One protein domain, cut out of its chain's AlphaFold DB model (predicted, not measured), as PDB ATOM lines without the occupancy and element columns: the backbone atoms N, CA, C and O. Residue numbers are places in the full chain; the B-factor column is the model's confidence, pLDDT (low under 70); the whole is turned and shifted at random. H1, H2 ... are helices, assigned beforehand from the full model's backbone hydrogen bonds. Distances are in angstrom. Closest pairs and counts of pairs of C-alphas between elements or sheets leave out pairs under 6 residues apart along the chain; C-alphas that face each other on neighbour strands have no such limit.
ATOM      1  N   ASP A 229      34.082 -23.584  39.236       85.88
ATOM      2  CA  ASP A 229      33.236 -22.458  38.820       85.88
ATOM      3  C   ASP A 229      32.895 -22.469  37.334       85.88
ATOM      4  O   ASP A 229      31.775 -22.141  36.934       85.88
ATOM      5  N   GLU A 230      33.852 -22.850  36.496       86.31
ATOM      6  CA  GLU A 230      33.643 -22.993  35.058       86.31
ATOM      7  C   GLU A 230      32.693 -24.154  34.757       86.31
ATOM      8  O   GLU A 230      31.765 -24.014  33.961       86.31
ATOM      9  N   ARG A 231      32.850 -25.279  35.466       87.62
ATOM     10  CA  ARG A 231      31.945 -26.428  35.369       87.62
ATOM     11  C   ARG A 231      30.524 -26.056  35.787       87.62
ATOM     12  O   ARG A 231      29.580 -26.439  35.098       87.62
ATOM     13  N   ARG A 232      30.359 -25.279  36.865       88.00
ATOM     14  CA  ARG A 232      29.045 -24.771  37.299       88.00
ATOM     15  C   ARG A 232      28.395 -23.892  36.230       88.00
ATOM     16  O   ARG A 232      27.229 -24.103  35.901       88.00
ATOM     17  N   ARG A 233      29.140 -22.943  35.655       85.81
ATOM     18  CA  ARG A 233      28.650 -22.068  34.571       85.81
ATOM     19  C   ARG A 233      28.266 -22.859  33.322       85.81
ATOM     20  O   ARG A 233      27.173 -22.662  32.792       85.81
ATOM     21  N   TYR A 234      29.113 -23.799  32.908       88.19
ATOM     22  CA  TYR A 234      28.839 -24.679  31.776       88.19
ATOM     23  C   TYR A 234      27.589 -25.539  32.004       88.19
ATOM     24  O   TYR A 234      26.747 -25.632  31.113       88.19
ATOM     25  N   SER A 235      27.422 -26.118  33.202       88.19
ATOM     26  CA  SER A 235      26.232 -26.911  33.539       88.19
ATOM     27  C   SER A 235      24.966 -26.062  33.493       88.19
ATOM     28  O   SER A 235      24.021 -26.438  32.815       88.19
ATOM     29  N   ARG A 236      24.969 -24.865  34.100       90.00
ATOM     30  CA  ARG A 236      23.816 -23.948  34.045       90.00
ATOM     31  C   ARG A 236      23.418 -23.611  32.609       90.00
ATOM     32  O   ARG A 236      22.234 -23.636  32.287       90.00
ATOM     33  N   PHE A 237      24.395 -23.327  31.744       90.12
ATOM     34  CA  PHE A 237      24.139 -23.094  30.323       90.12
ATOM     35  C   PHE A 237      23.558 -24.333  29.636       90.12
ATOM     36  O   PHE A 237      22.567 -24.219  28.919       90.12
ATOM     37  N   LYS A 238      24.151 -25.513  29.859       88.50
ATOM     38  CA  LYS A 238      23.686 -26.784  29.292       88.50
ATOM     39  C   LYS A 238      22.241 -27.071  29.700       88.50
ATOM     40  O   LYS A 238      21.411 -27.342  28.836       88.50
ATOM     41  N   ASP A 239      21.938 -26.955  30.987       89.75
ATOM     42  CA  ASP A 239      20.620 -27.245  31.544       89.75
ATOM     43  C   ASP A 239      19.582 -26.235  31.042       89.75
ATOM     44  O   ASP A 239      18.491 -26.624  30.639       89.75
ATOM     45  N   ALA A 240      19.927 -24.945  30.975       88.62
ATOM     46  CA  ALA A 240      19.071 -23.924  30.369       88.62
ATOM     47  C   ALA A 240      18.853 -24.160  28.865       88.62
ATOM     48  O   ALA A 240      17.743 -23.990  28.369       88.62
ATOM     49  N   PHE A 241      19.891 -24.582  28.136       86.62
ATOM     50  CA  PHE A 241      19.805 -24.829  26.699       86.62
ATOM     51  C   PHE A 241      18.947 -26.050  26.360       86.62
ATOM     52  O   PHE A 241      18.295 -26.040  25.316       86.62
ATOM     53  N   LEU A 242      18.971 -27.096  27.189       86.75
ATOM     54  CA  LEU A 242      18.225 -28.341  26.968       86.75
ATOM     55  C   LEU A 242      16.813 -28.317  27.566       86.75
ATOM     56  O   LEU A 242      15.974 -29.122  27.166       86.75
ATOM     57  N   ARG A 243      16.529 -27.402  28.498       88.94
ATOM     58  CA  ARG A 243      15.224 -27.301  29.161       88.94
ATOM     59  C   ARG A 243      14.085 -27.196  28.145       88.94
ATOM     60  O   ARG A 243      14.101 -26.329  27.276       88.94
ATOM     61  N   GLY A 244      13.096 -28.080  28.280       78.62
ATOM     62  CA  GLY A 244      11.902 -28.101  27.429       78.62
ATOM     63  C   GLY A 244      12.134 -28.587  25.993       78.62
ATOM     64  O   GLY A 244      11.198 -28.566  25.202       78.62
ATOM     65  N   LYS A 245      13.349 -29.032  25.634       78.19
ATOM     66  CA  LYS A 245      13.651 -29.565  24.297       78.19
ATOM     67  C   LYS A 245      13.689 -31.089  24.329       78.19
ATOM     68  O   LYS A 245      14.626 -31.669  24.866       78.19
ATOM     69  N   LEU A 246      12.702 -31.730  23.701       68.25
ATOM     70  CA  LEU A 246      12.701 -33.183  23.475       68.25
ATOM     71  C   LEU A 246      13.718 -33.607  22.404       68.25
ATOM     72  O   LEU A 246      14.293 -34.687  22.487       68.25
ATOM     73  N   TYR A 247      13.978 -32.732  21.429       62.53
ATOM     74  CA  TYR A 247      14.923 -32.969  20.343       62.53
ATOM     75  C   TYR A 247      15.810 -31.748  20.124       62.53
ATOM     76  O   TYR A 247      15.379 -30.600  20.255       62.53
ATOM     77  N   VAL A 248      17.075 -31.994  19.788       65.50
ATOM     78  CA  VAL A 248      18.065 -30.939  19.583       65.50
ATOM     79  C   VAL A 248      18.971 -31.315  18.421       65.50
ATOM     80  O   VAL A 248      19.533 -32.409  18.390       65.50
ATOM     81  N   CYS A 249      19.140 -30.405  17.461       63.34
ATOM     82  CA  CYS A 249      20.061 -30.620  16.348       63.34
ATOM     83  C   CYS A 249      21.489 -30.802  16.879       63.34
ATOM     84  O   CYS A 249      22.042 -29.880  17.486       63.34
ATOM     85  N   PHE A 250      22.096 -31.967  16.616       67.75
ATOM     86  CA  PHE A 250      23.441 -32.300  17.094       67.75
ATOM     87  C   PHE A 250      24.459 -31.223  16.729       67.75
ATOM     88  O   PHE A 250      25.241 -30.820  17.579       67.75
ATOM     89  N   PHE A 251      24.424 -30.702  15.500       64.38
ATOM     90  CA  PHE A 251      25.376 -29.679  15.074       64.38
ATOM     91  C   PHE A 251      25.210 -28.382  15.872       64.38
ATOM     92  O   PHE A 251      26.194 -27.794  16.309       64.38
ATOM     93  N   THR A 252      23.969 -27.968  16.142       70.44
ATOM     94  CA  THR A 252      23.690 -26.808  16.995       70.44
ATOM     95  C   THR A 252      24.163 -27.042  18.425       70.44
ATOM     96  O   THR A 252      24.788 -26.152  18.998       70.44
ATOM     97  N   VAL A 253      23.908 -28.228  18.992       78.69
ATOM     98  CA  VAL A 253      24.397 -28.610  20.326       78.69
ATOM     99  C   VAL A 253      25.917 -28.577  20.348       78.69
ATOM    100  O   VAL A 253      26.488 -27.853  21.152       78.69
ATOM    101  N   ALA A 254      26.572 -29.292  19.436       77.25
ATOM    102  CA  ALA A 254      28.019 -29.385  19.339       77.25
ATOM    103  C   ALA A 254      28.652 -27.997  19.212       77.25
ATOM    104  O   ALA A 254      29.547 -27.670  19.981       77.25
ATOM    105  N   GLN A 255      28.145 -27.137  18.324       77.56
ATOM    106  CA  GLN A 255      28.651 -25.773  18.171       77.56
ATOM    107  C   GLN A 255      28.432 -24.923  19.424       77.56
ATOM    108  O   GLN A 255      29.375 -24.308  19.916       77.56
ATOM    109  N   LYS A 256      27.205 -24.878  19.960       82.38
ATOM    110  CA  LYS A 256      26.872 -24.045  21.125       82.38
ATOM    111  C   LYS A 256      27.599 -24.513  22.380       82.38
ATOM    112  O   LYS A 256      28.058 -23.682  23.156       82.38
ATOM    113  N   PHE A 257      27.737 -25.821  22.566       88.31
ATOM    114  CA  PHE A 257      28.395 -26.407  23.730       88.31
ATOM    115  C   PHE A 257      29.906 -26.282  23.606       88.31
ATOM    116  O   PHE A 257      30.553 -25.938  24.587       88.31
ATOM    117  N   GLN A 258      30.470 -26.485  22.412       83.62
ATOM    118  CA  GLN A 258      31.894 -26.264  22.181       83.62
ATOM    119  C   GLN A 258      32.260 -24.792  22.355       83.62
ATOM    120  O   GLN A 258      33.280 -24.495  22.975       83.62
ATOM    121  N   MET A 259      31.428 -23.872  21.865       84.00
ATOM    122  CA  MET A 259      31.581 -22.439  22.104       84.00
ATOM    123  C   MET A 259      31.530 -22.138  23.603       84.00
ATOM    124  O   MET A 259      32.490 -21.585  24.122       84.00
ATOM    125  N   ALA A 260      30.481 -22.569  24.310       84.50
ATOM    126  CA  ALA A 260      30.335 -22.333  25.746       84.50
ATOM    127  C   ALA A 260      31.501 -22.915  26.555       84.50
ATOM    128  O   ALA A 260      32.032 -22.251  27.434       84.50
ATOM    129  N   TYR A 261      31.950 -24.130  26.240       83.62
ATOM    130  CA  TYR A 261      33.117 -24.737  26.877       83.62
ATOM    131  C   TYR A 261      34.397 -23.933  26.608       83.62
ATOM    132  O   TYR A 261      35.200 -23.728  27.512       83.62
ATOM    133  N   THR A 262      34.568 -23.434  25.382       83.19
ATOM    134  CA  THR A 262      35.762 -22.676  24.979       83.19
ATOM    135  C   THR A 262      35.782 -21.267  25.567       83.19
ATOM    136  O   THR A 262      36.854 -20.800  25.914       83.19
ATOM    137  N   THR A 263      34.635 -20.602  25.719       79.38
ATOM    138  CA  THR A 263      34.547 -19.268  26.340       79.38
ATOM    139  C   THR A 263      34.506 -19.318  27.864       79.38
ATOM    140  O   THR A 263      34.889 -18.354  28.516       79.38
ATOM    141  N   THR A 264      34.038 -20.427  28.444       81.38
ATOM    142  CA  THR A 264      33.968 -20.588  29.903       81.38
ATOM    143  C   THR A 264      35.292 -21.078  30.483       81.38
ATOM    144  O   THR A 264      35.611 -20.690  31.596       81.38
ATOM    145  N   CYS A 265      36.060 -21.895  29.753       84.25
ATOM    146  CA  CYS A 265      37.385 -22.349  30.178       84.25
ATOM    147  C   CYS A 265      38.451 -21.306  29.823       84.25
ATOM    148  O   CYS A 265      38.827 -21.174  28.655       84.25
ATOM    149  N   ALA A 266      38.964 -20.586  30.821       80.50
ATOM    150  CA  ALA A 266      39.942 -19.520  30.601       80.50
ATOM    151  C   ALA A 266      41.244 -20.039  29.965       80.50
ATOM    152  O   ALA A 266      41.793 -19.401  29.064       80.50
ATOM    153  N   GLU A 267      41.718 -21.215  30.388       80.94
ATOM    154  CA  GLU A 267      42.920 -21.849  29.829       80.94
ATOM    155  C   GLU A 267      42.745 -22.196  28.349       80.94
ATOM    156  O   GLU A 267      43.599 -21.870  27.520       80.94
ATOM    157  N   LYS A 268      41.608 -22.807  27.998       80.75
ATOM    158  CA  LYS A 268      41.309 -23.177  26.615       80.75
ATOM    159  C   LYS A 268      41.103 -21.950  25.733       80.75
ATOM    160  O   LYS A 268      41.579 -21.943  24.600       80.75
ATOM    161  N   TYR A 269      40.425 -20.919  26.240       83.44
ATOM    162  CA  TYR A 269      40.233 -19.663  25.520       83.44
ATOM    163  C   TYR A 269      41.576 -19.023  25.160       83.44
ATOM    164  O   TYR A 269      41.835 -18.755  23.989       83.44
ATOM    165  N   ARG A 270      42.468 -18.857  26.147       83.81
ATOM    166  CA  ARG A 270      43.808 -18.288  25.933       83.81
ATOM    167  C   ARG A 270      44.631 -19.120  24.954       83.81
ATOM    168  O   ARG A 270      45.269 -18.561  24.069       83.81
ATOM    169  N   ALA A 271      44.587 -20.448  25.070       82.38
ATOM    170  CA  ALA A 271      45.280 -21.334  24.140       82.38
ATOM    171  C   ALA A 271      44.741 -21.215  22.703       82.38
ATOM    172  O   ALA A 271      45.525 -21.237  21.760       82.38
ATOM    173  N   ALA A 272      43.424 -21.069  22.531       79.50
ATOM    174  CA  ALA A 272      42.809 -20.875  21.220       79.50
ATOM    175  C   ALA A 272      43.185 -19.519  20.604       79.50
ATOM    176  O   ALA A 272      43.550 -19.477  19.433       79.50
ATOM    177  N   VAL A 273      43.152 -18.437  21.392       82.50
ATOM    178  CA  VAL A 273      43.573 -17.094  20.952       82.50
ATOM    179  C   VAL A 273      45.036 -17.105  20.515       82.50
ATOM    180  O   VAL A 273      45.328 -16.686  19.401       82.50
ATOM    181  N   LYS A 274      45.927 -17.698  21.319       84.50
ATOM    182  CA  LYS A 274      47.353 -17.807  20.988       84.50
ATOM    183  C   LYS A 274      47.599 -18.536  19.660       84.50
ATOM    184  O   LYS A 274      48.420 -18.103  18.864       84.50
ATOM    185  N   ILE A 275      46.869 -19.624  19.392       80.94
ATOM    186  CA  ILE A 275      46.975 -20.352  18.114       80.94
ATOM    187  C   ILE A 275      46.518 -19.475  16.943       80.94
ATOM    188  O   ILE A 275      47.141 -19.486  15.884       80.94
ATOM    189  N   VAL A 276      45.431 -18.717  17.111       79.44
ATOM    190  CA  VAL A 276      44.944 -17.800  16.072       79.44
ATOM    191  C   VAL A 276      45.965 -16.689  15.811       79.44
ATOM    192  O   VAL A 276      46.245 -16.397  14.653       79.44
ATOM    193  N   GLU A 277      46.567 -16.125  16.859       81.69
ATOM    194  CA  GLU A 277      47.642 -15.130  16.756       81.69
ATOM    195  C   GLU A 277      48.885 -15.690  16.053       81.69
ATOM    196  O   GLU A 277      49.412 -15.042  15.154       81.69
ATOM    197  N   GLU A 278      49.319 -16.909  16.385       79.31
ATOM    198  CA  GLU A 278      50.431 -17.591  15.708       79.31
ATOM    199  C   GLU A 278      50.136 -17.802  14.212       79.31
ATOM    200  O   GLU A 278      50.982 -17.522  13.364       79.31
ATOM    201  N   ILE A 279      48.920 -18.236  13.858       73.12
ATOM    202  CA  ILE A 279      48.512 -18.432  12.457       73.12
ATOM    203  C   ILE A 279      48.490 -17.100  11.694       73.12
ATOM    204  O   ILE A 279      48.976 -17.034  10.563       73.12
ATOM    205  N   LEU A 280      47.935 -16.046  12.295       72.38
ATOM    206  CA  LEU A 280      47.844 -14.721  11.675       72.38
ATOM    207  C   LEU A 280      49.217 -14.039  11.571       72.38
ATOM    208  O   LEU A 280      49.508 -13.411  10.555       72.38
ATOM    209  N   GLY A 281      50.091 -14.217  12.565       68.69
ATOM    210  CA  GLY A 281      51.469 -13.721  12.547       68.69
ATOM    211  C   GLY A 281      52.326 -14.392  11.469       68.69
ATOM    212  O   GLY A 281      53.068 -13.719  10.758       68.69
ATOM    213  N   VAL A 282      52.165 -15.705  11.267       56.03
ATOM    214  CA  VAL A 282      52.822 -16.445  10.172       56.03
ATOM    215  C   VAL A 282      52.299 -16.013   8.796       56.03
ATOM    216  O   VAL A 282      53.056 -16.020   7.825       56.03
ATOM    217  N   TRP A 283      51.029 -15.612   8.693       45.00
ATOM    218  CA  TRP A 283      50.456 -15.048   7.465       45.00
ATOM    219  C   TRP A 283      51.006 -13.657   7.135       45.00
ATOM    220  O   TRP A 283      51.285 -13.384   5.972       45.00
ATOM    221  N   LEU A 284      51.208 -12.804   8.143       50.72
ATOM    222  CA  LEU A 284      51.801 -11.475   7.964       50.72
ATOM    223  C   LEU A 284      53.285 -11.541   7.573       50.72
ATOM    224  O   LEU A 284      53.735 -10.713   6.791       50.72
ATOM    225  N   MET A 285      54.037 -12.541   8.052       48.75
ATOM    226  CA  MET A 285      55.452 -12.713   7.683       48.75
ATOM    227  C   MET A 285      55.680 -13.396   6.325       48.75
ATOM    228  O   MET A 285      56.730 -13.197   5.727       48.75
ATOM    229  N   ASN A 286      54.726 -14.188   5.825       46.22
ATOM    230  CA  ASN A 286      54.826 -14.871   4.522       46.22
ATOM    231  C   ASN A 286      54.031 -14.173   3.398       46.22
ATOM    232  O   ASN A 286      53.902 -14.726   2.306       46.22
ATOM    233  N   GLY A 287      53.447 -13.006   3.682       43.75
ATOM    234  CA  GLY A 287      52.666 -12.191   2.748       43.75
ATOM    235  C   GLY A 287      53.405 -10.963   2.201       43.75
ATOM    236  O   GLY A 287      52.736 -10.062   1.699       43.75
TER     237      GLY A 287
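What this domain is: This is residues 229 to 287 of the 288 residues of the protein "SNF2_N domain-containing protein" of Verrucomicrobia bacterium CAG:312_58_20 (UniProt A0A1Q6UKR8). A helical hairpin, H1 and H2 side by side, with a third and longer helix, H3, turning off at a sharp corner and sticking out as an arm from residue 273 onward. The three helices lie nearly in one flat layer, and the loop at residues 243 to 249 sticks out at the far end of the hairpin. The printed part has 59 residues, with three named helices in the order H1, H2, H3 and no named strand; the class is all helix. It is only just extended, close to loose, with a radius of gyration of the C-alphas of 15.8 A, and the outline is flat, spanning 50 by 27 by 9 A.

Where its parts are: H1 is residues 229 to 242, 20.0 A from first to last C-alpha, beginning at C-alpha 229 (33.236, -22.458, 38.820). H2 is residues 250 to 264, 20.3 A long, beginning at C-alpha 250 (23.441, -32.300, 17.094). H3 is residues 266 to 285, 28.5 A long, ending at C-alpha 285 (55.452, -12.713, 7.683).

How they stand to each other: H1 and H2 form a helical hairpin. They touch and run opposite ways at a shallow tilt of 25 degrees, and their closest C-alphas, those of Glu 230 and Thr 264, are 5.7 A apart. H2 and H3 only just touch, with 3 pairs of C-alphas within 8 A, and touch only at the corner by their link. There H2 touches H3 with residues 262 to 263 alone, and H3 touches H2 with residues 268 to 269 alone; the closest C-alphas, those of Thr 262 and Tyr 269, are 5.4 A apart. Their lines are about perpendicular, at 85 degrees. H1 and H3 are only just apart, with 8.5 A between their closest C-alphas. In H1, H2 and H3 every O i to N i+4 pair is within hydrogen-bond range.

The domain as a whole: The two C-alphas farthest apart, those of Gly 244 and Asn 286, are 50.4 A apart. The printed part has no cut. The link from H1 to H2 is short, and that from H2 to H3 is tight. Residues 243 to 252, of which 250 to 252 belong to H2, stand free, and so do residues 273 to 287, of which 273 to 285 belong to H3. Mean pLDDT of the printed part is 77.5, and residues 246 to 251 and 281 to 287 are under 70.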